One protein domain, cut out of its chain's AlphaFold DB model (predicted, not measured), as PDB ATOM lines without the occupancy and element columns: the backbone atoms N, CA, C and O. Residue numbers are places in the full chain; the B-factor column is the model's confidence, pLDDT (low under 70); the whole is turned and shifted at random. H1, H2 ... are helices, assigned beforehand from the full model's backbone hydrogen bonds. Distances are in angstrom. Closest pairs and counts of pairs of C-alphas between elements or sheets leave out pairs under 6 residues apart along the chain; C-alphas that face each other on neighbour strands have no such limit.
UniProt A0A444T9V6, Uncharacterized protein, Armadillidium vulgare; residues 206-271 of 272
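What this domain is: This is residues 206 to 271 of the 272 residues of an uncharacterized protein of Armadillidium vulgare (UniProt A0A444T9V6). A long helix, H5, runs beside the shorter helix H2 with the earlier part of its length, and H1 packs on H2 at a steep tilt, so that H2 sits between H1 and H5. Residues 266 to 271, of which 266 to 269 belong to H5, stick out at one end, and the loop of residues 239 to 245 sticks out as well; two short helices of four residues each, H3 and H4, lie near H5. The printed part has 66 residues with five named helices, in the order H1, H2, H3, H4, H5, and no named strand; its class is all helix. By its radius of gyration of the C-alphas, 12.0 A, it is compact, yet its outline is elongated, spanning 40 by 21 by 20 A.

How they stand to each other: The first helix, H1, residues 206 to 213, touches H2, residues 223 to 232; their closest C-alphas, those of Ala 208 and Ala 229, are 4.8 A apart. H1 and H2 run opposite ways at a steep tilt of 58 degrees. H3, residues 234 to 237, and H2 meet only through their link, which is tight. H4, residues 247 to 250, is close to H1 but not clearly touching, with the closest C-alphas, those of Leu 212 and Tyr 248, 7.2 A apart. H2 and H4 are only just apart, at 8.0 A. H5, residues 252 to 269, touches H2 with residues 254 to 261 alone; the closest C-alphas, those of Val 227 and Ala 254, are 6.8 A apart. H2 and H5 run the same way at a shallow tilt of 25 degrees. H5 is close to H3 but not clearly touching, the closest C-alphas being those of Lys 234 and Leu 261, 7.2 A apart. It is likewise close to H4 but not clearly touching, with the C-alphas of Leu 249 and Ile 255 closest, 5.2 A apart. H1 is apart from H3 and from H5. In H1, H2 and H5 every O i to N i+4 pair is within hydrogen-bond range; H3 and H4, four residues each, are too short for such a pair, and each has its one O i to N i+3 pair within range.

Where its parts are: H1 begins at C-alpha 206, (-33.319, -16.461, -7.534), and is 10.6 A long from first to last C-alpha. H2 begins at C-alpha 223, (-20.361, -5.747, 1.114), and measures 14.3 A. H3 and H4 measure 5.3 A and 5.4 A. H5 measures 26.5 A and ends at C-alpha 269, (-13.254, -25.001, -17.949).

The domain as a whole: The two C-alphas farthest apart, those of Glu 218 and Arg 271, are 40.4 A apart. The printed part has no cut, and no link is long. The mean pLDDT of the printed part is 80.2; it is under 70 in residues 238 to 243 and 265 to 271.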
ATOM      1  N   GLU A 206     -32.247 -17.322  -7.011       88.81
ATOM      2  CA  GLU A 206     -33.319 -16.461  -7.534       88.81
ATOM      3  C   GLU A 206     -33.494 -15.200  -6.672       88.81
ATOM      4  O   GLU A 206     -33.529 -14.078  -7.175       88.81
ATOM      5  N   GLU A 207     -33.518 -15.373  -5.348       90.44
ATOM      6  CA  GLU A 207     -33.601 -14.276  -4.382       90.44
ATOM      7  C   GLU A 207     -32.355 -13.381  -4.456       90.44
ATOM      8  O   GLU A 207     -32.455 -12.153  -4.410       90.44
ATOM      9  N   ALA A 208     -31.179 -13.990  -4.635       90.69
ATOM     10  CA  ALA A 208     -29.933 -13.264  -4.852       90.69
ATOM     11  C   ALA A 208     -29.934 -12.470  -6.175       90.69
ATOM     12  O   ALA A 208     -29.436 -11.345  -6.205       90.69
ATOM     13  N   LEU A 209     -30.514 -13.014  -7.253       89.62
ATOM     14  CA  LEU A 209     -30.672 -12.311  -8.532       89.62
ATOM     15  C   LEU A 209     -31.615 -11.117  -8.397       89.62
ATOM     16  O   LEU A 209     -31.260 -10.023  -8.831       89.62
ATOM     17  N   SER A 210     -32.774 -11.300  -7.756       90.06
ATOM     18  CA  SER A 210     -33.720 -10.207  -7.500       90.06
ATOM     19  C   SER A 210     -33.051  -9.073  -6.722       90.06
ATOM     20  O   SER A 210     -33.169  -7.911  -7.097       90.06
ATOM     21  N   PHE A 211     -32.256  -9.403  -5.699       91.25
ATOM     22  CA  PHE A 211     -31.476  -8.414  -4.955       91.25
ATOM     23  C   PHE A 211     -30.480  -7.634  -5.830       91.25
ATOM     24  O   PHE A 211     -30.288  -6.441  -5.600       91.25
ATOM     25  N   LEU A 212     -29.837  -8.277  -6.813       89.81
ATOM     26  CA  LEU A 212     -28.929  -7.592  -7.739       89.81
ATOM     27  C   LEU A 212     -29.676  -6.699  -8.737       89.81
ATOM     28  O   LEU A 212     -29.148  -5.649  -9.101       89.81
ATOM     29  N   HIS A 213     -30.877  -7.094  -9.168       87.69
ATOM     30  CA  HIS A 213     -31.733  -6.283 -10.041       87.69
ATOM     31  C   HIS A 213     -32.256  -5.030  -9.333       87.69
ATOM     32  O   HIS A 213     -32.208  -3.941  -9.903       87.69
ATOM     33  N   ASP A 214     -32.669  -5.169  -8.074       88.12
ATOM     34  CA  ASP A 214     -33.181  -4.067  -7.253       88.12
ATOM     35  C   ASP A 214     -32.066  -3.279  -6.542       88.12
ATOM     36  O   ASP A 214     -32.333  -2.417  -5.699       88.12
ATOM     37  N   PHE A 215     -30.798  -3.579  -6.841       88.38
ATOM     38  CA  PHE A 215     -29.664  -2.980  -6.153       88.38
ATOM     39  C   PHE A 215     -29.613  -1.465  -6.380       88.38
ATOM     40  O   PHE A 215     -29.591  -0.986  -7.514       88.38
ATOM     41  N   LYS A 216     -29.521  -0.717  -5.279       86.88
ATOM     42  CA  LYS A 216     -29.323   0.735  -5.267       86.88
ATOM     43  C   LYS A 216     -28.087   1.066  -4.453       86.88
ATOM     44  O   LYS A 216     -28.042   0.767  -3.255       86.88
ATOM     45  N   LEU A 217     -27.097   1.685  -5.092       83.75
ATOM     46  CA  LEU A 217     -25.802   1.956  -4.467       83.75
ATOM     47  C   LEU A 217     -25.946   2.913  -3.277       83.75
ATOM     48  O   LEU A 217     -25.291   2.729  -2.254       83.75
ATOM     49  N   GLU A 218     -26.867   3.870  -3.380       81.25
ATOM     50  CA  GLU A 218     -27.151   4.885  -2.356       81.25
ATOM     51  C   GLU A 218     -27.574   4.291  -1.001       81.25
ATOM     52  O   GLU A 218     -27.300   4.870   0.048       81.25
ATOM     53  N   ASN A 219     -28.202   3.110  -1.006       77.69
ATOM     54  CA  ASN A 219     -28.756   2.472   0.194       77.69
ATOM     55  C   ASN A 219     -27.902   1.309   0.714       77.69
ATOM     56  O   ASN A 219     -28.260   0.649   1.697       77.69
ATOM     57  N   PHE A 220     -26.784   1.020   0.052       80.31
ATOM     58  CA  PHE A 220     -26.025  -0.189   0.304       80.31
ATOM     59  C   PHE A 220     -25.046  -0.034   1.474       80.31
ATOM     60  O   PHE A 220     -24.173   0.828   1.473       80.31
ATOM     61  N   LYS A 221     -25.181  -0.908   2.483       77.81
ATOM     62  CA  LYS A 221     -24.396  -0.839   3.731       77.81
ATOM     63  C   LYS A 221     -23.348  -1.943   3.887       77.81
ATOM     64  O   LYS A 221     -22.331  -1.709   4.533       77.81
ATOM     65  N   THR A 222     -23.574  -3.136   3.328       80.44
ATOM     66  CA  THR A 222     -22.804  -4.332   3.720       80.44
ATOM     67  C   THR A 222     -22.316  -5.135   2.523       80.44
ATOM     68  O   THR A 222     -23.090  -5.877   1.921       80.44
ATOM     69  N   MET A 223     -21.012  -5.051   2.235       87.25
ATOM     70  CA  MET A 223     -20.361  -5.747   1.114       87.25
ATOM     71  C   MET A 223     -20.585  -7.261   1.101       87.25
ATOM     72  O   MET A 223     -20.738  -7.818   0.020       87.25
ATOM     73  N   ASP A 224     -20.647  -7.912   2.262       86.19
ATOM     74  CA  ASP A 224     -20.758  -9.375   2.357       86.19
ATOM     75  C   ASP A 224     -22.012  -9.907   1.655       86.19
ATOM     76  O   ASP A 224     -21.947 -10.903   0.937       86.19
ATOM     77  N   LYS A 225     -23.131  -9.179   1.768       88.25
ATOM     78  CA  LYS A 225     -24.383  -9.525   1.088       88.25
ATOM     79  C   LYS A 225     -24.266  -9.404  -0.430       88.25
ATOM     80  O   LYS A 225     -24.781 -10.250  -1.150       88.25
ATOM     81  N   LEU A 226     -23.565  -8.385  -0.929       90.19
ATOM     82  CA  LEU A 226     -23.341  -8.224  -2.367       90.19
ATOM     83  C   LEU A 226     -22.372  -9.274  -2.913       90.19
ATOM     84  O   LEU A 226     -22.642  -9.859  -3.952       90.19
ATOM     85  N   VAL A 227     -21.274  -9.544  -2.208       88.62
ATOM     86  CA  VAL A 227     -20.298 -10.576  -2.588       88.62
ATOM     87  C   VAL A 227     -20.970 -11.944  -2.664       88.62
ATOM     88  O   VAL A 227     -20.789 -12.667  -3.643       88.62
ATOM     89  N   GLU A 228     -21.799 -12.279  -1.675       88.44
ATOM     90  CA  GLU A 228     -22.533 -13.539  -1.684       88.44
ATOM     91  C   GLU A 228     -23.565 -13.601  -2.818       88.44
ATOM     92  O   GLU A 228     -23.621 -14.608  -3.526       88.44
ATOM     93  N   ALA A 229     -24.306 -12.517  -3.072       90.44
ATOM     94  CA  ALA A 229     -25.224 -12.454  -4.206       90.44
ATOM     95  C   ALA A 229     -24.493 -12.660  -5.540       90.44
ATOM     96  O   ALA A 229     -24.945 -13.436  -6.379       90.44
ATOM     97  N   LEU A 230     -23.337 -12.014  -5.729       90.25
ATOM     98  CA  LEU A 230     -22.515 -12.167  -6.931       90.25
ATOM     99  C   LEU A 230     -22.045 -13.616  -7.114       90.25
ATOM    100  O   LEU A 230     -22.099 -14.130  -8.231       90.25
ATOM    101  N   TYR A 231     -21.632 -14.281  -6.033       87.69
ATOM    102  CA  TYR A 231     -21.211 -15.681  -6.065       87.69
ATOM    103  C   TYR A 231     -22.366 -16.631  -6.411       87.69
ATOM    104  O   TYR A 231     -22.228 -17.456  -7.312       87.69
ATOM    105  N   MET A 232     -23.517 -16.496  -5.741       86.81
ATOM    106  CA  MET A 232     -24.682 -17.377  -5.933       86.81
ATOM    107  C   MET A 232     -25.312 -17.271  -7.324       86.81
ATOM    108  O   MET A 232     -26.030 -18.169  -7.752       86.81
ATOM    109  N   THR A 233     -25.063 -16.166  -8.021       87.69
ATOM    110  CA  THR A 233     -25.651 -15.852  -9.328       87.69
ATOM    111  C   THR A 233     -24.612 -15.848 -10.445       87.69
ATOM    112  O   THR A 233     -24.875 -15.353 -11.537       87.69
ATOM    113  N   LYS A 234     -23.401 -16.359 -10.179       85.94
ATOM    114  CA  LYS A 234     -22.307 -16.346 -11.155       85.94
ATOM    115  C   LYS A 234     -22.704 -17.079 -12.443       85.94
ATOM    116  O   LYS A 234     -22.543 -16.520 -13.517       85.94
ATOM    117  N   ASP A 235     -23.313 -18.260 -12.331       80.75
ATOM    118  CA  ASP A 235     -23.578 -19.137 -13.479       80.75
ATOM    119  C   ASP A 235     -24.716 -18.598 -14.352       80.75
ATOM    120  O   ASP A 235     -24.673 -18.694 -15.576       80.75
ATOM    121  N   THR A 236     -25.711 -17.959 -13.732       80.31
ATOM    122  CA  THR A 236     -26.792 -17.293 -14.458       80.31
ATOM    123  C   THR A 236     -26.294 -16.037 -15.159       80.31
ATOM    124  O   THR A 236     -26.647 -15.816 -16.311       80.31
ATOM    125  N   ARG A 237     -25.445 -15.228 -14.511       78.31
ATOM    126  CA  ARG A 237     -24.975 -13.943 -15.058       78.31
ATOM    127  C   ARG A 237     -23.860 -14.063 -16.098       78.31
ATOM    128  O   ARG A 237     -23.725 -13.144 -16.899       78.31
ATOM    129  N   SER A 238     -23.113 -15.169 -16.135       66.62
ATOM    130  CA  SER A 238     -22.037 -15.394 -17.117       66.62
ATOM    131  C   SER A 238     -22.496 -15.334 -18.581       66.62
ATOM    132  O   SER A 238     -21.676 -15.060 -19.450       66.62
ATOM    133  N   ASN A 239     -23.791 -15.539 -18.856       59.09
ATOM    134  CA  ASN A 239     -24.338 -15.618 -20.215       59.09
ATOM    135  C   ASN A 239     -25.154 -14.391 -20.658       59.09
ATOM    136  O   ASN A 239     -25.635 -14.364 -21.790       59.09
ATOM    137  N   TYR A 240     -25.334 -13.377 -19.804       62.91
ATOM    138  CA  TYR A 240     -26.108 -12.192 -20.183       62.91
ATOM    139  C   TYR A 240     -25.209 -11.128 -20.809       62.91
ATOM    140  O   TYR A 240     -24.328 -10.569 -20.156       62.91
ATOM    141  N   ALA A 241     -25.495 -10.780 -22.065       56.16
ATOM    142  CA  ALA A 241     -25.093  -9.492 -22.605       56.16
ATOM    143  C   ALA A 241     -25.891  -8.414 -21.858       56.16
ATOM    144  O   ALA A 241     -27.094  -8.260 -22.054       56.16
ATOM    145  N   LEU A 242     -25.235  -7.725 -20.929       63.94
ATOM    146  CA  LEU A 242     -25.857  -6.644 -20.177       63.94
ATOM    147  C   LEU A 242     -26.028  -5.442 -21.115       63.94
ATOM    148  O   LEU A 242     -25.042  -4.815 -21.492       63.94
ATOM    149  N   GLU A 243     -27.271  -5.118 -21.487       65.38
ATOM    150  CA  GLU A 243     -27.587  -3.915 -22.285       65.38
ATOM    151  C   GLU A 243     -27.147  -2.624 -21.576       65.38
ATOM    152  O   GLU A 243     -26.833  -1.624 -22.220       65.38
ATOM    153  N   THR A 244     -27.095  -2.647 -20.242       76.00
ATOM    154  CA  THR A 244     -26.651  -1.534 -19.398       76.00
ATOM    155  C   THR A 244     -25.746  -2.042 -18.279       76.00
ATOM    156  O   THR A 244     -25.925  -3.155 -17.788       76.00
ATOM    157  N   ILE A 245     -24.760  -1.236 -17.870       79.81
ATOM    158  CA  ILE A 245     -23.859  -1.585 -16.761       79.81
ATOM    159  C   ILE A 245     -24.667  -1.563 -15.451       79.81
ATOM    160  O   ILE A 245     -25.164  -0.499 -15.078       79.81
ATOM    161  N   PRO A 246     -24.788  -2.692 -14.727       85.62
ATOM    162  CA  PRO A 246     -25.521  -2.740 -13.471       85.62
ATOM    163  C   PRO A 246     -24.910  -1.838 -12.400       85.62
ATOM    164  O   PRO A 246     -23.691  -1.771 -12.243       85.62
ATOM    165  N   GLU A 247     -25.766  -1.213 -11.594       87.50
ATOM    166  CA  GLU A 247     -25.374  -0.222 -10.584       87.50
ATOM    167  C   GLU A 247     -24.424  -0.801  -9.517       87.50
ATOM    168  O   GLU A 247     -23.513  -0.121  -9.044       87.50
ATOM    169  N   TYR A 248     -24.558  -2.092  -9.189       86.31
ATOM    170  CA  TYR A 248     -23.648  -2.771  -8.264       86.31
ATOM    171  C   TYR A 248     -22.208  -2.859  -8.786       86.31
ATOM    172  O   TYR A 248     -21.276  -2.899  -7.983       86.31
ATOM    173  N   LEU A 249     -22.001  -2.844 -10.109       87.94
ATOM    174  CA  LEU A 249     -20.673  -2.774 -10.722       87.94
ATOM    175  C   LEU A 249     -20.102  -1.355 -10.722       87.94
ATOM    176  O   LEU A 249     -18.999  -1.162 -11.200       87.94
ATOM    177  N   LEU A 250     -20.775  -0.350 -10.169       86.44
ATOM    178  CA  LEU A 250     -20.129   0.943  -9.919       86.44
ATOM    179  C   LEU A 250     -19.268   0.906  -8.647       86.44
ATOM    180  O   LEU A 250     -18.394   1.750  -8.451       86.44
ATOM    181  N   HIS A 251     -19.463  -0.099  -7.787       87.06
ATOM    182  CA  HIS A 251     -18.652  -0.287  -6.593       87.06
ATOM    183  C   HIS A 251     -17.348  -1.034  -6.925       87.06
ATOM    184  O   HIS A 251     -17.365  -2.189  -7.353       87.06
ATOM    185  N   SER A 252     -16.195  -0.426  -6.625       84.56
ATOM    186  CA  SER A 252     -14.862  -0.963  -6.965       84.56
ATOM    187  C   SER A 252     -14.654  -2.422  -6.535       84.56
ATOM    188  O   SER A 252     -14.295  -3.266  -7.352       84.56
ATOM    189  N   LYS A 253     -14.961  -2.755  -5.274       83.88
ATOM    190  CA  LYS A 253     -14.851  -4.134  -4.759       83.88
ATOM    191  C   LYS A 253     -15.752  -5.137  -5.488       83.88
ATOM    192  O   LYS A 253     -15.368  -6.294  -5.624       83.88
ATOM    193  N   ALA A 254     -16.937  -4.714  -5.930       86.44
ATOM    194  CA  ALA A 254     -17.880  -5.591  -6.614       86.44
ATOM    195  C   ALA A 254     -17.378  -5.936  -8.020       86.44
ATOM    196  O   ALA A 254     -17.412  -7.103  -8.398       86.44
ATOM    197  N   ILE A 255     -16.816  -4.956  -8.743       87.44
ATOM    198  CA  ILE A 255     -16.133  -5.199 -10.022       87.44
ATOM    199  C   ILE A 255     -14.973  -6.169  -9.833       87.44
ATOM    200  O   ILE A 255     -14.879  -7.157 -10.553       87.44
ATOM    201  N   THR A 256     -14.090  -5.911  -8.862       87.31
ATOM    202  CA  THR A 256     -12.924  -6.772  -8.623       87.31
ATOM    203  C   THR A 256     -13.345  -8.213  -8.351       87.31
ATOM    204  O   THR A 256     -12.782  -9.140  -8.931       87.31
ATOM    205  N   TYR A 257     -14.370  -8.403  -7.519       87.06
ATOM    206  CA  TYR A 257     -14.892  -9.730  -7.222       87.06
ATOM    207  C   TYR A 257     -15.544 -10.384  -8.447       87.06
ATOM    208  O   TYR A 257     -15.299 -11.557  -8.716       87.06
ATOM    209  N   GLN A 258     -16.312  -9.627  -9.236       86.38
ATOM    210  CA  GLN A 258     -16.915 -10.122 -10.472       86.38
ATOM    211  C   GLN A 258     -15.856 -10.613 -11.465       86.38
ATOM    212  O   GLN A 258     -15.980 -11.713 -11.999       86.38
ATOM    213  N   VAL A 259     -14.795  -9.830 -11.676       86.00
ATOM    214  CA  VAL A 259     -13.674 -10.209 -12.546       86.00
ATOM    215  C   VAL A 259     -12.999 -11.481 -12.029       86.00
ATOM    216  O   VAL A 259     -12.733 -12.394 -12.806       86.00
ATOM    217  N   GLN A 260     -12.771 -11.584 -10.716       85.25
ATOM    218  CA  GLN A 260     -12.192 -12.783 -10.108       85.25
ATOM    219  C   GLN A 260     -13.058 -14.029 -10.341       85.25
ATOM    220  O   GLN A 260     -12.512 -15.091 -10.648       85.25
ATOM    221  N   LEU A 261     -14.384 -13.920 -10.219       83.88
ATOM    222  CA  LEU A 261     -15.305 -15.026 -10.497       83.88
ATOM    223  C   LEU A 261     -15.218 -15.479 -11.958       83.88
ATOM    224  O   LEU A 261     -15.069 -16.673 -12.200       83.88
ATOM    225  N   THR A 262     -15.242 -14.539 -12.906       81.12
ATOM    226  CA  THR A 262     -15.160 -14.828 -14.349       81.12
ATOM    227  C   THR A 262     -13.822 -15.460 -14.747       81.12
ATOM    228  O   THR A 262     -13.772 -16.379 -15.565       81.12
ATOM    229  N   LEU A 263     -12.715 -15.006 -14.154       80.06
ATOM    230  CA  LEU A 263     -11.407 -15.622 -14.385       80.06
ATOM    231  C   LEU A 263     -11.332 -17.025 -13.771       80.06
ATOM    232  O   LEU A 263     -10.808 -17.943 -14.387       80.06
ATOM    233  N   SER A 264     -11.888 -17.221 -12.574       73.94
ATOM    234  CA  SER A 264     -11.858 -18.533 -11.915       73.94
ATOM    235  C   SER A 264     -12.647 -19.582 -12.704       73.94
ATOM    236  O   SER A 264     -12.158 -20.695 -12.859       73.94
ATOM    237  N   SER A 265     -13.816 -19.224 -13.249       64.69
ATOM    238  CA  SER A 265     -14.616 -20.144 -14.067       64.69
ATOM    239  C   SER A 265     -13.914 -20.522 -15.374       64.69
ATOM    240  O   SER A 265     -13.859 -21.695 -15.717       64.69
ATOM    241  N   THR A 266     -13.290 -19.561 -16.060       61.53
ATOM    242  CA  THR A 266     -12.565 -19.835 -17.317       61.53
ATOM    243  C   THR A 266     -11.346 -20.744 -17.120       61.53
ATOM    244  O   THR A 266     -11.059 -21.574 -17.978       61.53
ATOM    245  N   PHE A 267     -10.636 -20.646 -15.992       56.34
ATOM    246  CA  PHE A 267      -9.534 -21.569 -15.676       56.34
ATOM    247  C   PHE A 267      -9.992 -22.971 -15.260       56.34
ATOM    248  O   PHE A 267      -9.208 -23.915 -15.377       56.34
ATOM    249  N   ASP A 268     -11.206 -23.117 -14.732       54.75
ATOM    250  CA  ASP A 268     -11.774 -24.428 -14.417       54.75
ATOM    251  C   ASP A 268     -12.208 -25.151 -15.703       54.75
ATOM    252  O   ASP A 268     -11.824 -26.302 -15.886       54.75
ATOM    253  N   ASP A 269     -12.845 -24.446 -16.646       52.34
ATOM    254  CA  ASP A 269     -13.254 -25.001 -17.949       52.34
ATOM    255  C   ASP A 269     -12.065 -25.422 -18.834       52.34
ATOM    256  O   ASP A 269     -12.162 -26.372 -19.602       52.34
ATOM    257  N   MET A 270     -10.912 -24.747 -18.735       47.31
ATOM    258  CA  MET A 270      -9.695 -25.123 -19.480       47.31
ATOM    259  C   MET A 270      -8.939 -26.326 -18.885       47.31
ATOM    260  O   MET A 270      -7.938 -26.758 -19.460       47.31
ATOM    261  N   ARG A 271      -9.331 -26.806 -17.698       50.31
ATOM    262  CA  ARG A 271      -8.676 -27.929 -17.006       50.31
ATOM    263  C   ARG A 271      -9.396 -29.268 -17.174       50.31
ATOM    264  O   ARG A 271      -8.813 -30.279 -16.774       50.31
TER     265      ARG A 271